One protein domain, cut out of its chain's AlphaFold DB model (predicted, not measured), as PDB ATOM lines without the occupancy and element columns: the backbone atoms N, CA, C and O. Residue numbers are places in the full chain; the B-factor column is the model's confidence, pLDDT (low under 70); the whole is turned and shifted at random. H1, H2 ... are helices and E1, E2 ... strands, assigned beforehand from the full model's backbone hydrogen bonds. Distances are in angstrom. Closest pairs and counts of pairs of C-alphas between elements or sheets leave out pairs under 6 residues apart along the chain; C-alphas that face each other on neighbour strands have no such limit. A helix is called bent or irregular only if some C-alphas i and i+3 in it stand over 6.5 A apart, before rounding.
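AT A GLANCE: This is residues 14 to 138 of the 138 residues of an uncharacterized protein of Nitrosomonas sp (UniProt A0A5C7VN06). Two small antiparallel sheets, E3 to E6 and E7 to E9, stand loosely and only partly face to face, with the short helices H1 and H2 at one end. At the other end the long hairpin E1 and E2 reaches away as a bent arm and adds to the length. The printed part has 125 residues, with named elements in the order E1 E2 E3 E4 E5 E6 H1 H2 E7 E8 E9, and its class is mixed, helices and strands. It is compact, with a radius of gyration of the C-alphas of 14.6 A, and spans 46 by 33 by 22 A.

HOW THE PARTS SIT: The largest sheet is a meander, each strand the antiparallel neighbour of the one before: E3, residues 38 to 43, E4, 49 to 54, E5, 64 to 67, and E6, 73 to 77. N 42 and O 50 are within hydrogen-bond range at 2.9 A between E3 and E4, N 65 and O 51 at 2.8 A between E4 and E5, and N 66 and O 75 at 2.9 A between E5 and E6. A second meander is E7, residues 115 to 120, E8, 123 to 128, and E9, 134 to 137. Here N 118 and O 125 are 2.8 A apart, and N 126 and O 135 also 2.8 A. Residues 108 to 109 pair antiparallel with residues 116 to 117 of E7. Each of E3 to E6 is apart from each of E7 to E9. H1, residues 79 to 86, is on the sheet E7 E8 E9 at a height of 7.9 A; it lies over E8 and runs across the strands, at 66 degrees to E8 on the local plane. The closest C-alphas of H1 and E9 are those of Leu 86 and Ala 136, 5.5 A. H1 is only just not on the sheet E3 E4 E5 E6, with 4 pairs of C-alphas within 10 A. H2, residues 90 to 96, only grazes the sheet E7 E8 E9 with its residues 92 to 96. H1 and H2 are close but not clearly touching, about perpendicular at 82 degrees; their closest C-alphas, of Ile 83 and Arg 90, are 6.3 A apart. In both helices every O i to N i+4 pair is within hydrogen-bond range. E1, residues 14 to 20, and E2, 23 to 32, form an antiparallel hairpin with N 18 and O 25 at 2.8 A; E2 is apart from E3.

IN THESE COORDINATES: E4 measures 15.1 A from first to last C-alpha, E7 15.8 A and E8 16.3 A. E1 begins at C-alpha 14 (-15.277, 14.698, -26.491) and measures 19.2 A. E2, 24.5 A, bends by 59 degrees at residue 27. E9 ends at C-alpha 137 (-39.922, -3.909, -29.688).

THE WHOLE: The C-alphas farthest apart, of Ser 22 and Ser 89, are 48.0 A apart. The printed part has no cut. The link from H2 to E7 is long, 18 residues. The mean pLDDT of the printed part is 93.8, and no printed residue is under 70.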
ATOM      1  N   ALA A  14     -14.144  14.069 -25.833       90.88
ATOM      2  CA  ALA A  14     -15.277  14.698 -26.491       90.88
ATOM      3  C   ALA A  14     -15.388  16.166 -26.089       90.88
ATOM      4  O   ALA A  14     -15.147  16.537 -24.938       90.88
ATOM      5  N   GLU A  15     -15.792  16.985 -27.051       94.06
ATOM      6  CA  GLU A  15     -16.131  18.386 -26.852       94.06
ATOM      7  C   GLU A  15     -17.393  18.689 -27.657       94.06
ATOM      8  O   GLU A  15     -17.441  18.416 -28.859       94.06
ATOM      9  N   LEU A  16     -18.414  19.230 -26.993       95.50
ATOM     10  CA  LEU A  16     -19.598  19.761 -27.660       95.50
ATOM     11  C   LEU A  16     -19.461  21.274 -27.764       95.50
ATOM     12  O   LEU A  16     -19.157  21.950 -26.781       95.50
ATOM     13  N   GLN A  17     -19.711  21.801 -28.957       95.00
ATOM     14  CA  GLN A  17     -19.581  23.221 -29.252       95.00
ATOM     15  C   GLN A  17     -20.862  23.744 -29.896       95.00
ATOM     16  O   GLN A  17     -21.407  23.125 -30.811       95.00
ATOM     17  N   LEU A  18     -21.310  24.914 -29.449       92.56
ATOM     18  CA  LEU A  18     -22.347  25.683 -30.120       92.56
ATOM     19  C   LEU A  18     -21.700  26.533 -31.212       92.56
ATOM     20  O   LEU A  18     -20.752  27.279 -30.960       92.56
ATOM     21  N   ARG A  19     -22.233  26.445 -32.431       91.19
ATOM     22  CA  ARG A  19     -21.826  27.316 -33.534       91.19
ATOM     23  C   ARG A  19     -22.691  28.575 -33.547       91.19
ATOM     24  O   ARG A  19     -23.862  28.509 -33.914       91.19
ATOM     25  N   ALA A  20     -22.100  29.714 -33.197       90.75
ATOM     26  CA  ALA A  20     -22.727  31.032 -33.264       90.75
ATOM     27  C   ALA A  20     -22.091  31.838 -34.410       90.75
ATOM     28  O   ALA A  20     -21.059  32.488 -34.255       90.75
ATOM     29  N   GLY A  21     -22.670  31.741 -35.612       91.12
ATOM     30  CA  GLY A  21     -22.058  32.305 -36.819       91.12
ATOM     31  C   GLY A  21     -20.743  31.596 -37.171       91.12
ATOM     32  O   GLY A  21     -20.735  30.389 -37.424       91.12
ATOM     33  N   SER A  22     -19.628  32.338 -37.201       91.75
ATOM     34  CA  SER A  22     -18.282  31.782 -37.425       91.75
ATOM     35  C   SER A  22     -17.591  31.300 -36.149       91.75
ATOM     36  O   SER A  22     -16.575  30.613 -36.243       91.75
ATOM     37  N   GLU A  23     -18.111  31.654 -34.973       94.00
ATOM     38  CA  GLU A  23     -17.499  31.311 -33.693       94.00
ATOM     39  C   GLU A  23     -17.979  29.944 -33.188       94.00
ATOM     40  O   GLU A  23     -19.124  29.534 -33.403       94.00
ATOM     41  N   LEU A  24     -17.068  29.231 -32.521       94.00
ATOM     42  CA  LEU A  24     -17.337  27.983 -31.816       94.00
ATOM     43  C   LEU A  24     -17.213  28.247 -30.321       94.00
ATOM     44  O   LEU A  24     -16.124  28.535 -29.825       94.00
ATOM     45  N   GLN A  25     -18.334  28.148 -29.614       93.50
ATOM     46  CA  GLN A  25     -18.380  28.283 -28.168       93.50
ATOM     47  C   GLN A  25     -18.426  26.885 -27.536       93.50
ATOM     48  O   GLN A  25     -19.376  26.145 -27.800       93.50
ATOM     49  N   PRO A  26     -17.447  26.499 -26.699       93.38
ATOM     50  CA  PRO A  26     -17.493  25.220 -26.005       93.38
ATOM     51  C   PRO A  26     -18.654  25.207 -25.005       93.38
ATOM     52  O   PRO A  26     -18.782  26.115 -24.183       93.38
ATOM     53  N   LEU A  27     -19.494  24.175 -25.084       94.62
ATOM     54  CA  LEU A  27     -20.554  23.907 -24.111       94.62
ATOM     55  C   LEU A  27     -20.025  23.015 -22.990       94.62
ATOM     56  O   LEU A  27     -20.174  23.338 -21.816       94.62
ATOM     57  N   TRP A  28     -19.352  21.924 -23.354       96.06
ATOM     58  CA  TRP A  28     -18.695  21.038 -22.402       96.06
ATOM     59  C   TRP A  28     -17.570  20.251 -23.060       96.06
ATOM     60  O   TRP A  28     -17.483  20.121 -24.284       96.06
ATOM     61  N   ARG A  29     -16.717  19.692 -22.205       94.88
ATOM     62  CA  ARG A  29     -15.621  18.805 -22.572       94.88
ATOM     63  C   ARG A  29     -15.554  17.661 -21.569       94.88
ATOM     64  O   ARG A  29     -15.581  17.909 -20.367       94.88
ATOM     65  N   SER A  30     -15.444  16.431 -22.057       91.25
ATOM     66  CA  SER A  30     -15.397  15.238 -21.211       91.25
ATOM     67  C   SER A  30     -14.421  14.200 -21.754       91.25
ATOM     68  O   SER A  30     -14.181  14.111 -22.961       91.25
ATOM     69  N   VAL A  31     -13.845  13.418 -20.843       90.50
ATOM     70  CA  VAL A  31     -13.120  12.201 -21.203       90.50
ATOM     71  C   VAL A  31     -14.146  11.100 -21.408       90.50
ATOM     72  O   VAL A  31     -14.924  10.780 -20.514       90.50
ATOM     73  N   LEU A  32     -14.131  10.527 -22.599       90.25
ATOM     74  CA  LEU A  32     -14.974   9.414 -22.971       90.25
ATOM     75  C   LEU A  32     -14.364   8.084 -22.509       90.25
ATOM     76  O   LEU A  32     -13.138   7.936 -22.524       90.25
ATOM     77  N   PRO A  33     -15.199   7.094 -22.145       88.88
ATOM     78  CA  PRO A  33     -14.708   5.775 -21.766       88.88
ATOM     79  C   PRO A  33     -14.188   4.967 -22.967       88.88
ATOM     80  O   PRO A  33     -13.395   4.052 -22.767       88.88
ATOM     81  N   GLN A  34     -14.583   5.308 -24.203       85.94
ATOM     82  CA  GLN A  34     -14.065   4.673 -25.418       85.94
ATOM     83  C   GLN A  34     -12.538   4.812 -25.530       85.94
ATOM     84  O   GLN A  34     -11.982   5.894 -25.348       85.94
ATOM     85  N   GLU A  35     -11.848   3.758 -25.968       80.31
ATOM     86  CA  GLU A  35     -10.388   3.802 -26.147       80.31
ATOM     87  C   GLU A  35      -9.962   4.418 -27.487       80.31
ATOM     88  O   GLU A  35      -8.809   4.819 -27.674       80.31
ATOM     89  N   ARG A  36     -10.863   4.393 -28.474       79.69
ATOM     90  CA  ARG A  36     -10.616   4.875 -29.846       79.69
ATOM     91  C   ARG A  36     -11.626   5.923 -30.305       79.69
ATOM     92  O   ARG A  36     -11.523   6.408 -31.428       79.69
ATOM     93  N   GLY A  37     -12.564   6.283 -29.433       85.75
ATOM     94  CA  GLY A  37     -13.691   7.152 -29.740       85.75
ATOM     95  C   GLY A  37     -14.875   6.413 -30.377       85.75
ATOM     96  O   GLY A  37     -14.757   5.246 -30.775       85.75
ATOM     97  N   PRO A  38     -16.031   7.090 -30.445       90.38
ATOM     98  CA  PRO A  38     -17.265   6.516 -30.952       90.38
ATOM     99  C   PRO A  38     -17.235   6.336 -32.475       90.38
ATOM    100  O   PRO A  38     -16.614   7.123 -33.191       90.38
ATOM    101  N   ARG A  39     -17.933   5.320 -32.990       91.00
ATOM    102  CA  ARG A  39     -18.062   5.090 -34.437       91.00
ATOM    103  C   ARG A  39     -19.046   6.055 -35.082       91.00
ATOM    104  O   ARG A  39     -18.779   6.599 -36.151       91.00
ATOM    105  N   HIS A  40     -20.192   6.226 -34.437       92.00
ATOM    106  CA  HIS A  40     -21.231   7.148 -34.858       92.00
ATOM    107  C   HIS A  40     -21.612   8.054 -33.693       92.00
ATOM    108  O   HIS A  40     -21.568   7.653 -32.529       92.00
ATOM    109  N   VAL A  41     -21.996   9.280 -34.030       94.56
ATOM    110  CA  VAL A  41     -22.432  10.296 -33.075       94.56
ATOM    111  C   VAL A  41     -23.684  10.957 -33.628       94.56
ATOM    112  O   VAL A  41     -23.709  11.353 -34.792       94.56
ATOM    113  N   LEU A  42     -24.708  11.077 -32.789       95.88
ATOM    114  CA  LEU A  42     -25.895  11.883 -33.046       95.88
ATOM    115  C   LEU A  42     -25.937  13.009 -32.012       95.88
ATOM    116  O   LEU A  42     -25.907  12.740 -30.814       95.88
ATOM    117  N   VAL A  43     -26.003  14.254 -32.478       96.06
ATOM    118  CA  VAL A  43     -26.201  15.439 -31.634       96.06
ATOM    119  C   VAL A  43     -27.624  15.927 -31.864       96.06
ATOM    120  O   VAL A  43     -28.024  16.125 -33.010       96.06
ATOM    121  N   LEU A  44     -28.387  16.065 -30.786       94.75
ATOM    122  CA  LEU A  44     -29.792  16.462 -30.813       94.75
ATOM    123  C   LEU A  44     -29.923  17.970 -30.579       94.75
ATOM    124  O   LEU A  44     -29.075  18.568 -29.917       94.75
ATOM    125  N   ASP A  45     -31.025  18.570 -31.032       90.50
ATOM    126  CA  ASP A  45     -31.304  20.003 -30.821       90.50
ATOM    127  C   ASP A  45     -31.405  20.379 -29.333       90.50
ATOM    128  O   ASP A  45     -31.149  21.519 -28.951       90.50
ATOM    129  N   SER A  46     -31.732  19.413 -28.469       91.31
ATOM    130  CA  SER A  46     -31.715  19.583 -27.012       91.31
ATOM    131  C   SER A  46     -30.304  19.707 -26.422       91.31
ATOM    132  O   SER A  46     -30.170  20.021 -25.242       91.31
ATOM    133  N   GLY A  47     -29.261  19.425 -27.205       94.00
ATOM    134  CA  GLY A  47     -27.872  19.310 -26.760       94.00
ATOM    135  C   GLY A  47     -27.494  17.920 -26.246       94.00
ATOM    136  O   GLY A  47     -26.320  17.678 -25.976       94.00
ATOM    137  N   ALA A  48     -28.451  16.991 -26.129       96.56
ATOM    138  CA  ALA A  48     -28.150  15.603 -25.794       96.56
ATOM    139  C   ALA A  48     -27.358  14.928 -26.926       96.56
ATOM    140  O   ALA A  48     -27.556  15.218 -28.111       96.56
ATOM    141  N   VAL A  49     -26.467  14.009 -26.560       97.56
ATOM    142  CA  VAL A  49     -25.563  13.341 -27.503       97.56
ATOM    143  C   VAL A  49     -25.677  11.833 -27.357       97.56
ATOM    144  O   VAL A  49     -25.545  11.297 -26.261       97.56
ATOM    145  N   VAL A  50     -25.878  11.136 -28.472       97.88
ATOM    146  CA  VAL A  50     -25.865   9.673 -28.523       97.88
ATOM    147  C   VAL A  50     -24.593   9.204 -29.210       97.88
ATOM    148  O   VAL A  50     -24.329   9.558 -30.361       97.88
ATOM    149  N   LEU A  51     -23.810   8.393 -28.506       96.25
ATOM    150  CA  LEU A  51     -22.578   7.790 -29.004       96.25
ATOM    151  C   LEU A  51     -22.829   6.311 -29.288       96.25
ATOM    152  O   LEU A  51     -23.433   5.624 -28.466       96.25
ATOM    153  N   MET A  52     -22.373   5.815 -30.436       94.81
ATOM    154  CA  MET A  52     -22.613   4.431 -30.853       94.81
ATOM    155  C   MET A  52     -21.330   3.765 -31.328       94.81
ATOM    156  O   MET A  52     -20.651   4.296 -32.213       94.81
ATOM    157  N   ASP A  53     -21.094   2.565 -30.798       90.62
ATOM    158  CA  ASP A  53     -19.945   1.693 -31.044       90.62
ATOM    159  C   ASP A  53     -18.583   2.366 -30.838       90.62
ATOM    160  O   ASP A  53     -18.442   3.583 -30.777       90.62
ATOM    161  N   GLU A  54     -17.532   1.557 -30.770       85.94
ATOM    162  CA  GLU A  54     -16.174   2.057 -30.943       85.94
ATOM    163  C   GLU A  54     -15.762   2.018 -32.415       85.94
ATOM    164  O   GLU A  54     -16.249   1.217 -33.222       85.94
ATOM    165  N   TRP A  55     -14.827   2.896 -32.781       80.19
ATOM    166  CA  TRP A  55     -14.314   2.970 -34.151       80.19
ATOM    167  C   TRP A  55     -13.730   1.634 -34.651       80.19
ATOM    168  O   TRP A  55     -13.850   1.273 -35.826       80.19
ATOM    169  N   ILE A  56     -13.132   0.853 -33.754       75.00
ATOM    170  CA  ILE A  56     -12.644  -0.492 -34.054       75.00
ATOM    171  C   ILE A  56     -13.824  -1.477 -34.050       75.00
ATOM    172  O   ILE A  56     -14.607  -1.491 -33.112       75.00
ATOM    173  N   ASN A  57     -13.976  -2.284 -35.109       73.19
ATOM    174  CA  ASN A  57     -15.062  -3.270 -35.278       73.19
ATOM    175  C   ASN A  57     -14.925  -4.464 -34.308       73.19
ATOM    176  O   ASN A  57     -14.831  -5.618 -34.726       73.19
ATOM    177  N   VAL A  58     -14.867  -4.192 -33.008       80.62
ATOM    178  CA  VAL A  58     -14.795  -5.187 -31.939       80.62
ATOM    179  C   VAL A  58     -16.008  -5.032 -31.030       80.62
ATOM    180  O   VAL A  58     -16.496  -3.914 -30.869       80.62
ATOM    181  N   PRO A  59     -16.523  -6.134 -30.457       83.94
ATOM    182  CA  PRO A  59     -17.590  -6.086 -29.465       83.94
ATOM    183  C   PRO A  59     -17.281  -5.038 -28.394       83.94
ATOM    184  O   PRO A  59     -16.360  -5.224 -27.599       83.94
ATOM    185  N   SER A  60     -18.014  -3.924 -28.416       84.62
ATOM    186  CA  SER A  60     -17.701  -2.779 -27.567       84.62
ATOM    187  C   SER A  60     -18.480  -2.843 -26.258       84.62
ATOM    188  O   SER A  60     -19.666  -3.186 -26.227       84.62
ATOM    189  N   ARG A  61     -17.802  -2.467 -25.171       90.69
ATOM    190  CA  ARG A  61     -18.431  -2.173 -23.875       90.69
ATOM    191  C   ARG A  61     -19.200  -0.847 -23.900       90.69
ATOM    192  O   ARG A  61     -20.003  -0.609 -23.013       90.69
ATOM    193  N   HIS A  62     -18.978  -0.042 -24.937       92.88
ATOM    194  CA  HIS A  62     -19.500   1.305 -25.149       92.88
ATOM    195  C   HIS A  62     -20.365   1.352 -26.423       92.88
ATOM    196  O   HIS A  62     -20.280   2.292 -27.213       92.88
ATOM    197  N   ALA A  63     -21.148   0.294 -26.664       94.88
ATOM    198  CA  ALA A  63     -21.912   0.110 -27.898       94.88
ATOM    199  C   ALA A  63     -23.001   1.175 -28.086       94.88
ATOM    200  O   ALA A  63     -23.288   1.566 -29.218       94.88
ATOM    201  N   LEU A  64     -23.584   1.662 -26.988       97.25
ATOM    202  CA  LEU A  64     -24.535   2.766 -26.992       97.25
ATOM    203  C   LEU A  64     -24.403   3.580 -25.704       97.25
ATOM    204  O   LEU A  64     -24.526   3.033 -24.612       97.25
ATOM    205  N   MET A  65     -24.199   4.886 -25.829       97.62
ATOM    206  CA  MET A  65     -24.204   5.816 -24.701       97.62
ATOM    207  C   MET A  65     -25.103   7.012 -24.992       97.62
ATOM    208  O   MET A  65     -25.170   7.477 -26.130       97.62
ATOM    209  N   LEU A  66     -25.748   7.527 -23.949       98.31
ATOM    210  CA  LEU A  66     -26.495   8.778 -23.966       98.31
ATOM    211  C   LEU A  66     -25.844   9.754 -22.992       98.31
ATOM    212  O   LEU A  66     -25.730   9.456 -21.804       98.31
ATOM    213  N   LEU A  67     -25.469  10.925 -23.495       97.69
ATOM    214  CA  LEU A  67     -24.998  12.051 -22.704       97.69
ATOM    215  C   LEU A  67     -26.075  13.139 -22.661       97.69
ATOM    216  O   LEU A  67     -26.687  13.464 -23.683       97.69
ATOM    217  N   ALA A  68     -26.283  13.709 -21.480       96.50
ATOM    218  CA  ALA A  68     -27.098  14.894 -21.266       96.50
ATOM    219  C   ALA A  68     -26.453  16.145 -21.904       96.50
ATOM    220  O   ALA A  68     -25.267  16.129 -22.249       96.50
ATOM    221  N   PRO A  69     -27.199  17.260 -22.029       95.44
ATOM    222  CA  PRO A  69     -26.673  18.502 -22.599       95.44
ATOM    223  C   PRO A  69     -25.477  19.106 -21.857       95.44
ATOM    224  O   PRO A  69     -24.739  19.887 -22.448       95.44
ATOM    225  N   ASP A  70     -25.272  18.753 -20.586       95.06
ATOM    226  CA  ASP A  70     -24.114  19.160 -19.779       95.06
ATOM    227  C   ASP A  70     -22.912  18.201 -19.902       95.06
ATOM    228  O   ASP A  70     -21.874  18.418 -19.276       95.06
ATOM    229  N   GLY A  71     -23.039  17.146 -20.714       95.06
ATOM    230  CA  GLY A  71     -22.019  16.124 -20.925       95.06
ATOM    231  C   GLY A  71     -22.021  14.998 -19.888       95.06
ATOM    232  O   GLY A  71     -21.182  14.100 -19.989       95.06
ATOM    233  N   SER A  72     -22.934  15.010 -18.909       95.25
ATOM    234  CA  SER A  72     -23.089  13.904 -17.959       95.25
ATOM    235  C   SER A  72     -23.691  12.663 -18.629       95.25
ATOM    236  O   SER A  72     -24.490  12.758 -19.558       95.25
ATOM    237  N   GLU A  73     -23.284  11.473 -18.187       96.69
ATOM    238  CA  GLU A  73     -23.804  10.207 -18.714       96.69
ATOM    239  C   GLU A  73     -25.207   9.926 -18.149       96.69
ATOM    240  O   GLU A  73     -25.385   9.856 -16.934       96.69
ATOM    241  N   LEU A  74     -26.196   9.740 -19.029       97.38
ATOM    242  CA  LEU A  74     -27.550   9.303 -18.665       97.38
ATOM    243  C   LEU A  74     -27.729   7.792 -18.812       97.38
ATOM    244  O   LEU A  74     -28.463   7.183 -18.039       97.38
ATOM    245  N   ALA A  75     -27.082   7.183 -19.808       98.12
ATOM    246  CA  ALA A  75     -27.108   5.738 -19.991       98.12
ATOM    247  C   ALA A  75     -25.908   5.218 -20.777       98.12
ATOM    248  O   ALA A  75     -25.314   5.927 -21.591       98.12
ATOM    249  N   HIS A  76     -25.615   3.937 -20.561       97.56
ATOM    250  CA  HIS A  76     -24.461   3.247 -21.110       97.56
ATOM    251  C   HIS A  76     -24.768   1.756 -21.258       97.56
ATOM    252  O   HIS A  76     -25.147   1.093 -20.294       97.56
ATOM    253  N   TYR A  77     -24.600   1.235 -22.470       97.56
ATOM    254  CA  TYR A  77     -24.853  -0.159 -22.813       97.56
ATOM    255  C   TYR A  77     -23.695  -0.754 -23.614       97.56
ATOM    256  O   TYR A  77     -23.240  -0.172 -24.606       97.56
ATOM    257  N   GLY A  78     -23.257  -1.948 -23.218       96.06
ATOM    258  CA  GLY A  78     -22.361  -2.774 -24.018       96.06
ATOM    259  C   GLY A  78     -23.118  -3.585 -25.069       96.06
ATOM    260  O   GLY A  78     -24.337  -3.726 -25.017       96.06
ATOM    261  N   LEU A  79     -22.402  -4.179 -26.024       95.12
ATOM    262  CA  LEU A  79     -23.034  -4.979 -27.080       95.12
ATOM    263  C   LEU A  79     -23.869  -6.146 -26.518       95.12
ATOM    264  O   LEU A  79     -24.958  -6.423 -27.018       95.12
ATOM    265  N   ASP A  80     -23.386  -6.813 -25.468       95.44
ATOM    266  CA  ASP A  80     -24.112  -7.931 -24.854       95.44
ATOM    267  C   ASP A  80     -25.415  -7.462 -24.164       95.44
ATOM    268  O   ASP A  80     -26.416  -8.178 -24.214       95.44
ATOM    269  N   ASP A  81     -25.463  -6.231 -23.633       96.94
ATOM    270  CA  ASP A  81     -26.684  -5.614 -23.093       96.94
ATOM    271  C   ASP A  81     -27.739  -5.370 -24.176       96.94
ATOM    272  O   ASP A  81     -28.940  -5.538 -23.931       96.94
ATOM    273  N   LEU A  82     -27.293  -4.953 -25.367       97.00
ATOM    274  CA  LEU A  82     -28.158  -4.739 -26.526       97.00
ATOM    275  C   LEU A  82     -28.724  -6.072 -27.020       97.00
ATOM    276  O   LEU A  82     -29.930  -6.183 -27.231       97.00
ATOM    277  N   ILE A  83     -27.874  -7.098 -27.148       96.44
ATOM    278  CA  ILE A  83     -28.276  -8.452 -27.561       96.44
ATOM    279  C   ILE A  83     -29.296  -9.035 -26.576       96.44
ATOM    280  O   ILE A  83     -30.320  -9.569 -27.004       96.44
ATOM    281  N   LEU A  84     -29.046  -8.897 -25.270       96.75
ATOM    282  CA  LEU A  84     -29.952  -9.374 -24.227       96.75
ATOM    283  C   LEU A  84     -31.329  -8.707 -24.336       96.75
ATOM    284  O   LEU A  84     -32.345  -9.398 -24.319       96.75
ATOM    285  N   ARG A  85     -31.373  -7.379 -24.502       97.12
ATOM    286  CA  ARG A  85     -32.629  -6.626 -24.671       97.12
ATOM    287  C   ARG A  85     -33.361  -7.002 -25.948       97.12
ATOM    288  O   ARG A  85     -34.576  -7.180 -25.930       97.12
ATOM    289  N   LEU A  86     -32.626  -7.162 -27.046       96.50
ATOM    290  CA  LEU A  86     -33.173  -7.632 -28.313       96.50
ATOM    291  C   LEU A  86     -33.698  -9.068 -28.229       96.50
ATOM    292  O   LEU A  86     -34.456  -9.452 -29.109       96.50
ATOM    293  N   GLY A  87     -33.331  -9.875 -27.229       96.62
ATOM    294  CA  GLY A  87     -33.847 -11.239 -27.071       96.62
ATOM    295  C   GLY A  87     -33.549 -12.158 -28.263       96.62
ATOM    296  O   GLY A  87     -34.303 -13.091 -28.530       96.62
ATOM    297  N   VAL A  88     -32.473 -11.884 -29.004       95.44
ATOM    298  CA  VAL A  88     -32.039 -12.649 -30.185       95.44
ATOM    299  C   VAL A  88     -30.635 -13.208 -29.976       95.44
ATOM    300  O   VAL A  88     -29.914 -12.824 -29.058       95.44
ATOM    301  N   SER A  89     -30.207 -14.116 -30.853       95.94
ATOM    302  CA  SER A  89     -28.834 -14.615 -30.808       95.94
ATOM    303  C   SER A  89     -27.833 -13.564 -31.292       95.94
ATOM    304  O   SER A  89     -28.099 -12.790 -32.214       95.94
ATOM    305  N   ARG A  90     -26.616 -13.613 -30.744       94.88
ATOM    306  CA  ARG A  90     -25.485 -12.795 -31.210       94.88
ATOM    307  C   ARG A  90     -25.202 -12.972 -32.703       94.88
ATOM    308  O   ARG A  90     -24.865 -12.009 -33.383       94.88
ATOM    309  N   ARG A  91     -25.379 -14.195 -33.219       94.44
ATOM    310  CA  ARG A  91     -25.266 -14.484 -34.654       94.44
ATOM    311  C   ARG A  91     -26.293 -13.695 -35.462       94.44
ATOM    312  O   ARG A  91     -25.928 -13.103 -36.464       94.44
ATOM    313  N   MET A  92     -27.548 -13.647 -35.019       95.81
ATOM    314  CA  MET A  92     -28.591 -12.908 -35.731       95.81
ATOM    315  C   MET A  92     -28.297 -11.405 -35.785       95.81
ATOM    316  O   MET A  92     -28.517 -10.795 -36.828       95.81
ATOM    317  N   VAL A  93     -27.773 -10.828 -34.698       95.50
ATOM    318  CA  VAL A  93     -27.311  -9.430 -34.675       95.50
ATOM    319  C   VAL A  93     -26.192  -9.213 -35.690       95.50
ATOM    320  O   VAL A  93     -26.316  -8.336 -36.538       95.50
ATOM    321  N   ALA A  94     -25.157 -10.057 -35.668       92.31
ATOM    322  CA  ALA A  94     -24.038  -9.959 -36.603       92.31
ATOM    323  C   ALA A  94     -24.471 -10.127 -38.073       92.31
ATOM    324  O   ALA A  94     -24.049  -9.349 -38.922       92.31
ATOM    325  N   ASP A  95     -25.359 -11.082 -38.368       94.50
ATOM    326  CA  ASP A  95     -25.860 -11.360 -39.724       94.50
ATOM    327  C   ASP A  95     -26.676 -10.183 -40.309       94.50
ATOM    328  O   ASP A  95     -26.831 -10.079 -41.526       94.50
ATOM    329  N   HIS A  96     -27.209  -9.295 -39.459       94.06
ATOM    330  CA  HIS A  96     -28.011  -8.136 -39.872       94.06
ATOM    331  C   HIS A  96     -27.326  -6.783 -39.616       94.06
ATOM    332  O   HIS A  96     -27.893  -5.752 -39.990       94.06
ATOM    333  N   GLY A  97     -26.149  -6.757 -38.987       92.50
ATOM    334  CA  GLY A  97     -25.374  -5.543 -38.745       92.50
ATOM    335  C   GLY A  97     -24.790  -4.996 -40.049       92.50
ATOM    336  O   GLY A  97     -24.082  -5.697 -40.767       92.50
ATOM    337  N   LYS A  98     -25.107  -3.740 -40.374       92.38
ATOM    338  CA  LYS A  98     -24.611  -3.030 -41.568       92.38
ATOM    339  C   LYS A  98     -23.881  -1.733 -41.230       92.38
ATOM    340  O   LYS A  98     -23.019  -1.310 -41.996       92.38
ATOM    341  N   LEU A  99     -24.212  -1.107 -40.102       89.88
ATOM    342  CA  LEU A  99     -23.543   0.080 -39.573       89.88
ATOM    343  C   LEU A  99     -22.935  -0.264 -38.213       89.88
ATOM    344  O   LEU A  99     -23.603  -0.212 -37.186       89.88
ATOM    345  N   GLY A 100     -21.670  -0.679 -38.222       87.06
ATOM    346  CA  GLY A 100     -21.033  -1.235 -37.030       87.06
ATOM    347  C   GLY A 100     -21.483  -2.671 -36.768       87.06
ATOM    348  O   GLY A 100     -21.758  -3.423 -37.706       87.06
ATOM    349  N   LEU A 101     -21.511  -3.073 -35.498       88.25
ATOM    350  CA  LEU A 101     -21.676  -4.488 -35.139       88.25
ATOM    351  C   LEU A 101     -23.122  -4.939 -34.970       88.25
ATOM    352  O   LEU A 101     -23.383  -6.142 -34.981       88.25
ATOM    353  N   TRP A 102     -24.049  -4.004 -34.783       94.38
ATOM    354  CA  TRP A 102     -25.407  -4.348 -34.374       94.38
ATOM    355  C   TRP A 102     -26.508  -3.564 -35.083       94.38
ATOM    356  O   TRP A 102     -27.620  -4.080 -35.178       94.38
ATOM    357  N   MET A 103     -26.241  -2.374 -35.623       95.62
ATOM    358  CA  MET A 103     -27.267  -1.585 -36.313       95.62
ATOM    359  C   MET A 103     -27.439  -2.036 -37.767       95.62
ATOM    360  O   MET A 103     -26.478  -2.135 -38.532       95.62
ATOM    361  N   SER A 104     -28.680  -2.286 -38.174       96.31
ATOM    362  CA  SER A 104     -29.061  -2.675 -39.537       96.31
ATOM    363  C   SER A 104     -29.240  -1.486 -40.484       96.31
ATOM    364  O   SER A 104     -29.158  -1.659 -41.701       96.31
ATOM    365  N   SER A 105     -29.478  -0.293 -39.944       95.62
ATOM    366  CA  SER A 105     -29.636   0.972 -40.669       95.62
ATOM    367  C   SER A 105     -29.245   2.143 -39.768       95.62
ATOM    368  O   SER A 105     -28.937   1.941 -38.591       95.62
ATOM    369  N   ALA A 106     -29.219   3.358 -40.325       95.12
ATOM    370  CA  ALA A 106     -28.979   4.562 -39.537       95.12
ATOM    371  C   ALA A 106     -30.078   4.726 -38.466       95.12
ATOM    372  O   ALA A 106     -31.214   4.313 -38.718       95.12
ATOM    373  N   PRO A 107     -29.752   5.287 -37.289       96.38
ATOM    374  CA  PRO A 107     -30.747   5.570 -36.266       96.38
ATOM    375  C   PRO A 107     -31.701   6.681 -36.704       96.38
ATOM    376  O   PRO A 107     -31.321   7.586 -37.448       96.38
ATOM    377  N   GLU A 108     -32.922   6.633 -36.187       96.56
ATOM    378  CA  GLU A 108     -33.986   7.586 -36.497       96.56
ATOM    379  C   GLU A 108     -34.482   8.255 -35.216       96.56
ATOM    380  O   GLU A 108     -34.604   7.610 -34.175       96.56
ATOM    381  N   LEU A 109     -34.776   9.552 -35.272       96.62
ATOM    382  CA  LEU A 109     -35.444  10.245 -34.173       96.62
ATOM    383  C   LEU A 109     -36.952   9.971 -34.252       96.62
ATOM    384  O   LEU A 109     -37.532  10.004 -35.339       96.62
ATOM    385  N   SER A 110     -37.599   9.714 -33.116       95.94
ATOM    386  CA  SER A 110     -39.058   9.622 -33.055       95.94
ATOM    387  C   SER A 110     -39.705  10.946 -33.475       95.94
ATOM    388  O   SER A 110     -39.125  12.019 -33.320       95.94
ATOM    389  N   ALA A 111     -40.931  10.888 -34.003       94.38
ATOM    390  CA  ALA A 111     -41.622  12.068 -34.535       94.38
ATOM    391  C   ALA A 111     -41.835  13.188 -33.496       94.38
ATOM    392  O   ALA A 111     -41.919  14.357 -33.856       94.38
ATOM    393  N   ASP A 112     -41.921  12.828 -32.216       94.50
ATOM    394  CA  ASP A 112     -42.048  13.744 -31.080       94.50
ATOM    395  C   ASP A 112     -40.693  14.173 -30.484       94.50
ATOM    396  O   ASP A 112     -40.659  14.929 -29.514       94.50
ATOM    397  N   GLY A 113     -39.576  13.676 -31.022       94.69
ATOM    398  CA  GLY A 113     -38.228  13.965 -30.543       94.69
ATOM    399  C   GLY A 113     -37.873  13.342 -29.191       94.69
ATOM    400  O   GLY A 113     -36.836  13.686 -28.629       94.69
ATOM    401  N   SER A 114     -38.706  12.453 -28.637       96.62
ATOM    402  CA  SER A 114     -38.519  11.911 -27.284       96.62
ATOM    403  C   SER A 114     -37.605  10.681 -27.214       96.62
ATOM    404  O   SER A 114     -37.131  10.323 -26.127       96.62
ATOM    405  N   ALA A 115     -37.333  10.030 -28.346       98.19
ATOM    406  CA  ALA A 115     -36.558   8.801 -28.406       98.19
ATOM    407  C   ALA A 115     -35.750   8.654 -29.700       98.19
ATOM    408  O   ALA A 115     -36.131   9.157 -30.753       98.19
ATOM    409  N   VAL A 116     -34.666   7.882 -29.630       98.38
ATOM    410  CA  VAL A 116     -33.916   7.416 -30.804       98.38
ATOM    411  C   VAL A 116     -34.220   5.941 -31.041       98.38
ATOM    412  O   VAL A 116     -34.177   5.126 -30.116       98.38
ATOM    413  N   VAL A 117     -34.535   5.607 -32.284       98.19
ATOM    414  CA  VAL A 117     -34.887   4.270 -32.755       98.19
ATOM    415  C   VAL A 117     -33.709   3.675 -33.511       98.19
ATOM    416  O   VAL A 117     -33.191   4.273 -34.453       98.19
ATOM    417  N   PHE A 118     -33.315   2.463 -33.131       98.12
ATOM    418  CA  PHE A 118     -32.273   1.689 -33.796       98.12
ATOM    419  C   PHE A 118     -32.861   0.398 -34.343       98.12
ATOM    420  O   PHE A 118     -33.446  -0.387 -33.597       98.12
ATOM    421  N   HIS A 119     -32.661   0.128 -35.628       97.25
ATOM    422  CA  HIS A 119     -33.035  -1.152 -36.223       97.25
ATOM    423  C   HIS A 119     -31.904  -2.161 -36.036       97.25
ATOM    424  O   HIS A 119     -30.761  -1.878 -36.390       97.25
ATOM    425  N   SER A 120     -32.209  -3.345 -35.502       96.25
ATOM    426  CA  SER A 120     -31.228  -4.414 -35.286       96.25
ATOM    427  C   SER A 120     -31.904  -5.780 -35.302       96.25
ATOM    428  O   SER A 120     -32.928  -5.971 -34.654       96.25
ATOM    429  N   ALA A 121     -31.338  -6.745 -36.034       94.88
ATOM    430  CA  ALA A 121     -31.812  -8.135 -36.042       94.88
ATOM    431  C   ALA A 121     -33.328  -8.291 -36.298       94.88
ATOM    432  O   ALA A 121     -33.988  -9.119 -35.675       94.88
ATOM    433  N   ARG A 122     -33.880  -7.496 -37.229       93.75
ATOM    434  CA  ARG A 122     -35.324  -7.427 -37.560       93.75
ATOM    435  C   ARG A 122     -36.235  -6.930 -36.434       93.75
ATOM    436  O   ARG A 122     -37.445  -6.986 -36.597       93.75
ATOM    437  N   ARG A 123     -35.664  -6.440 -35.340       96.69
ATOM    438  CA  ARG A 123     -36.355  -5.773 -34.237       96.69
ATOM    439  C   ARG A 123     -35.899  -4.319 -34.159       96.69
ATOM    440  O   ARG A 123     -35.053  -3.866 -34.944       96.69
ATOM    441  N   ARG A 124     -36.446  -3.583 -33.196       97.19
ATOM    442  CA  ARG A 124     -36.047  -2.205 -32.903       97.19
ATOM    443  C   ARG A 124     -35.676  -2.042 -31.438       97.19
ATOM    444  O   ARG A 124     -36.340  -2.589 -30.562       97.19
ATOM    445  N   LEU A 125     -34.637  -1.257 -31.182       98.25
ATOM    446  CA  LEU A 125     -34.318  -0.714 -29.867       98.25
ATOM    447  C   LEU A 125     -34.759   0.747 -29.813       98.25
ATOM    448  O   LEU A 125     -34.473   1.510 -30.731       98.25
ATOM    449  N   ILE A 126     -35.439   1.130 -28.739       98.44
ATOM    450  CA  ILE A 126     -35.937   2.483 -28.500       98.44
ATOM    451  C   ILE A 126     -35.226   3.028 -27.267       98.44
ATOM    452  O   ILE A 126     -35.447   2.537 -26.155       98.44
ATOM    453  N   LEU A 127     -34.356   4.014 -27.477       98.69
ATOM    454  CA  LEU A 127     -33.661   4.752 -26.429       98.69
ATOM    455  C   LEU A 127     -34.469   6.001 -26.096       98.69
ATOM    456  O   LEU A 127     -34.504   6.943 -26.886       98.69
ATOM    457  N   ARG A 128     -35.102   6.026 -24.925       98.12
ATOM    458  CA  ARG A 128     -35.806   7.215 -24.446       98.12
ATOM    459  C   ARG A 128     -34.798   8.257 -23.974       98.12
ATOM    460  O   ARG A 128     -33.970   7.976 -23.116       98.12
ATOM    461  N   LEU A 129     -34.888   9.471 -24.506       98.00
ATOM    462  CA  LEU A 129     -33.884  10.514 -24.279       98.00
ATOM    463  C   LEU A 129     -33.977  11.172 -22.898       98.00
ATOM    464  O   LEU A 129     -32.999  11.743 -22.433       98.00
ATOM    465  N   ALA A 130     -35.129  11.073 -22.231       96.81
ATOM    466  CA  ALA A 130     -35.339  11.688 -20.921       96.81
ATOM    467  C   ALA A 130     -34.490  11.062 -19.800       96.81
ATOM    468  O   ALA A 130     -34.136  11.753 -18.850       96.81
ATOM    469  N   ASP A 131     -34.196   9.763 -19.884       96.88
ATOM    470  CA  ASP A 131     -33.469   9.023 -18.839       96.88
ATOM    471  C   ASP A 131     -32.603   7.874 -19.370       96.88
ATOM    472  O   ASP A 131     -32.058   7.093 -18.597       96.88
ATOM    473  N   GLY A 132     -32.503   7.731 -20.691       97.88
ATOM    474  CA  GLY A 132     -31.712   6.688 -21.322       97.88
ATOM    475  C   GLY A 132     -32.275   5.273 -21.181       97.88
ATOM    476  O   GLY A 132     -31.549   4.312 -21.451       97.88
ATOM    477  N   LEU A 133     -33.552   5.103 -20.807       98.19
ATOM    478  CA  LEU A 133     -34.184   3.784 -20.795       98.19
ATOM    479  C   LEU A 133     -34.190   3.178 -22.204       98.19
ATOM    480  O   LEU A 133     -34.712   3.771 -23.150       98.19
ATOM    481  N   LEU A 134     -33.662   1.960 -22.317       98.38
ATOM    482  CA  LEU A 134     -33.591   1.212 -23.565       98.38
ATOM    483  C   LEU A 134     -34.574   0.039 -23.560       98.38
ATOM    484  O   LEU A 134     -34.462  -0.868 -22.731       98.38
ATOM    485  N   THR A 135     -35.503   0.039 -24.514       97.88
ATOM    486  CA  THR A 135     -36.517  -1.016 -24.686       97.88
ATOM    487  C   THR A 135     -36.417  -1.652 -26.064       97.88
ATOM    488  O   THR A 135     -36.026  -0.990 -27.020       97.88
ATOM    489  N   ALA A 136     -36.753  -2.937 -26.172       96.88
ATOM    490  CA  ALA A 136     -36.836  -3.628 -27.453       96.88
ATOM    491  C   ALA A 136     -38.297  -3.862 -27.830       96.88
ATOM    492  O   ALA A 136     -39.098  -4.275 -26.990       96.88
ATOM    493  N   ILE A 137     -38.616  -3.628 -29.097       94.50
ATOM    494  CA  ILE A 137     -39.922  -3.909 -29.688       94.50
ATOM    495  C   ILE A 137     -39.733  -4.707 -30.976       94.50
ATOM    496  O   ILE A 137     -38.676  -4.635 -31.610       94.50
ATOM    497  N   ASP A 138     -40.763  -5.463 -31.347       86.62
ATOM    498  CA  ASP A 138     -40.812  -6.171 -32.629       86.62
ATOM    499  C   ASP A 138     -40.910  -5.202 -33.819       86.62
ATOM    500  O   ASP A 138     -41.547  -4.122 -33.697       86.62
TER     501      ASP A 138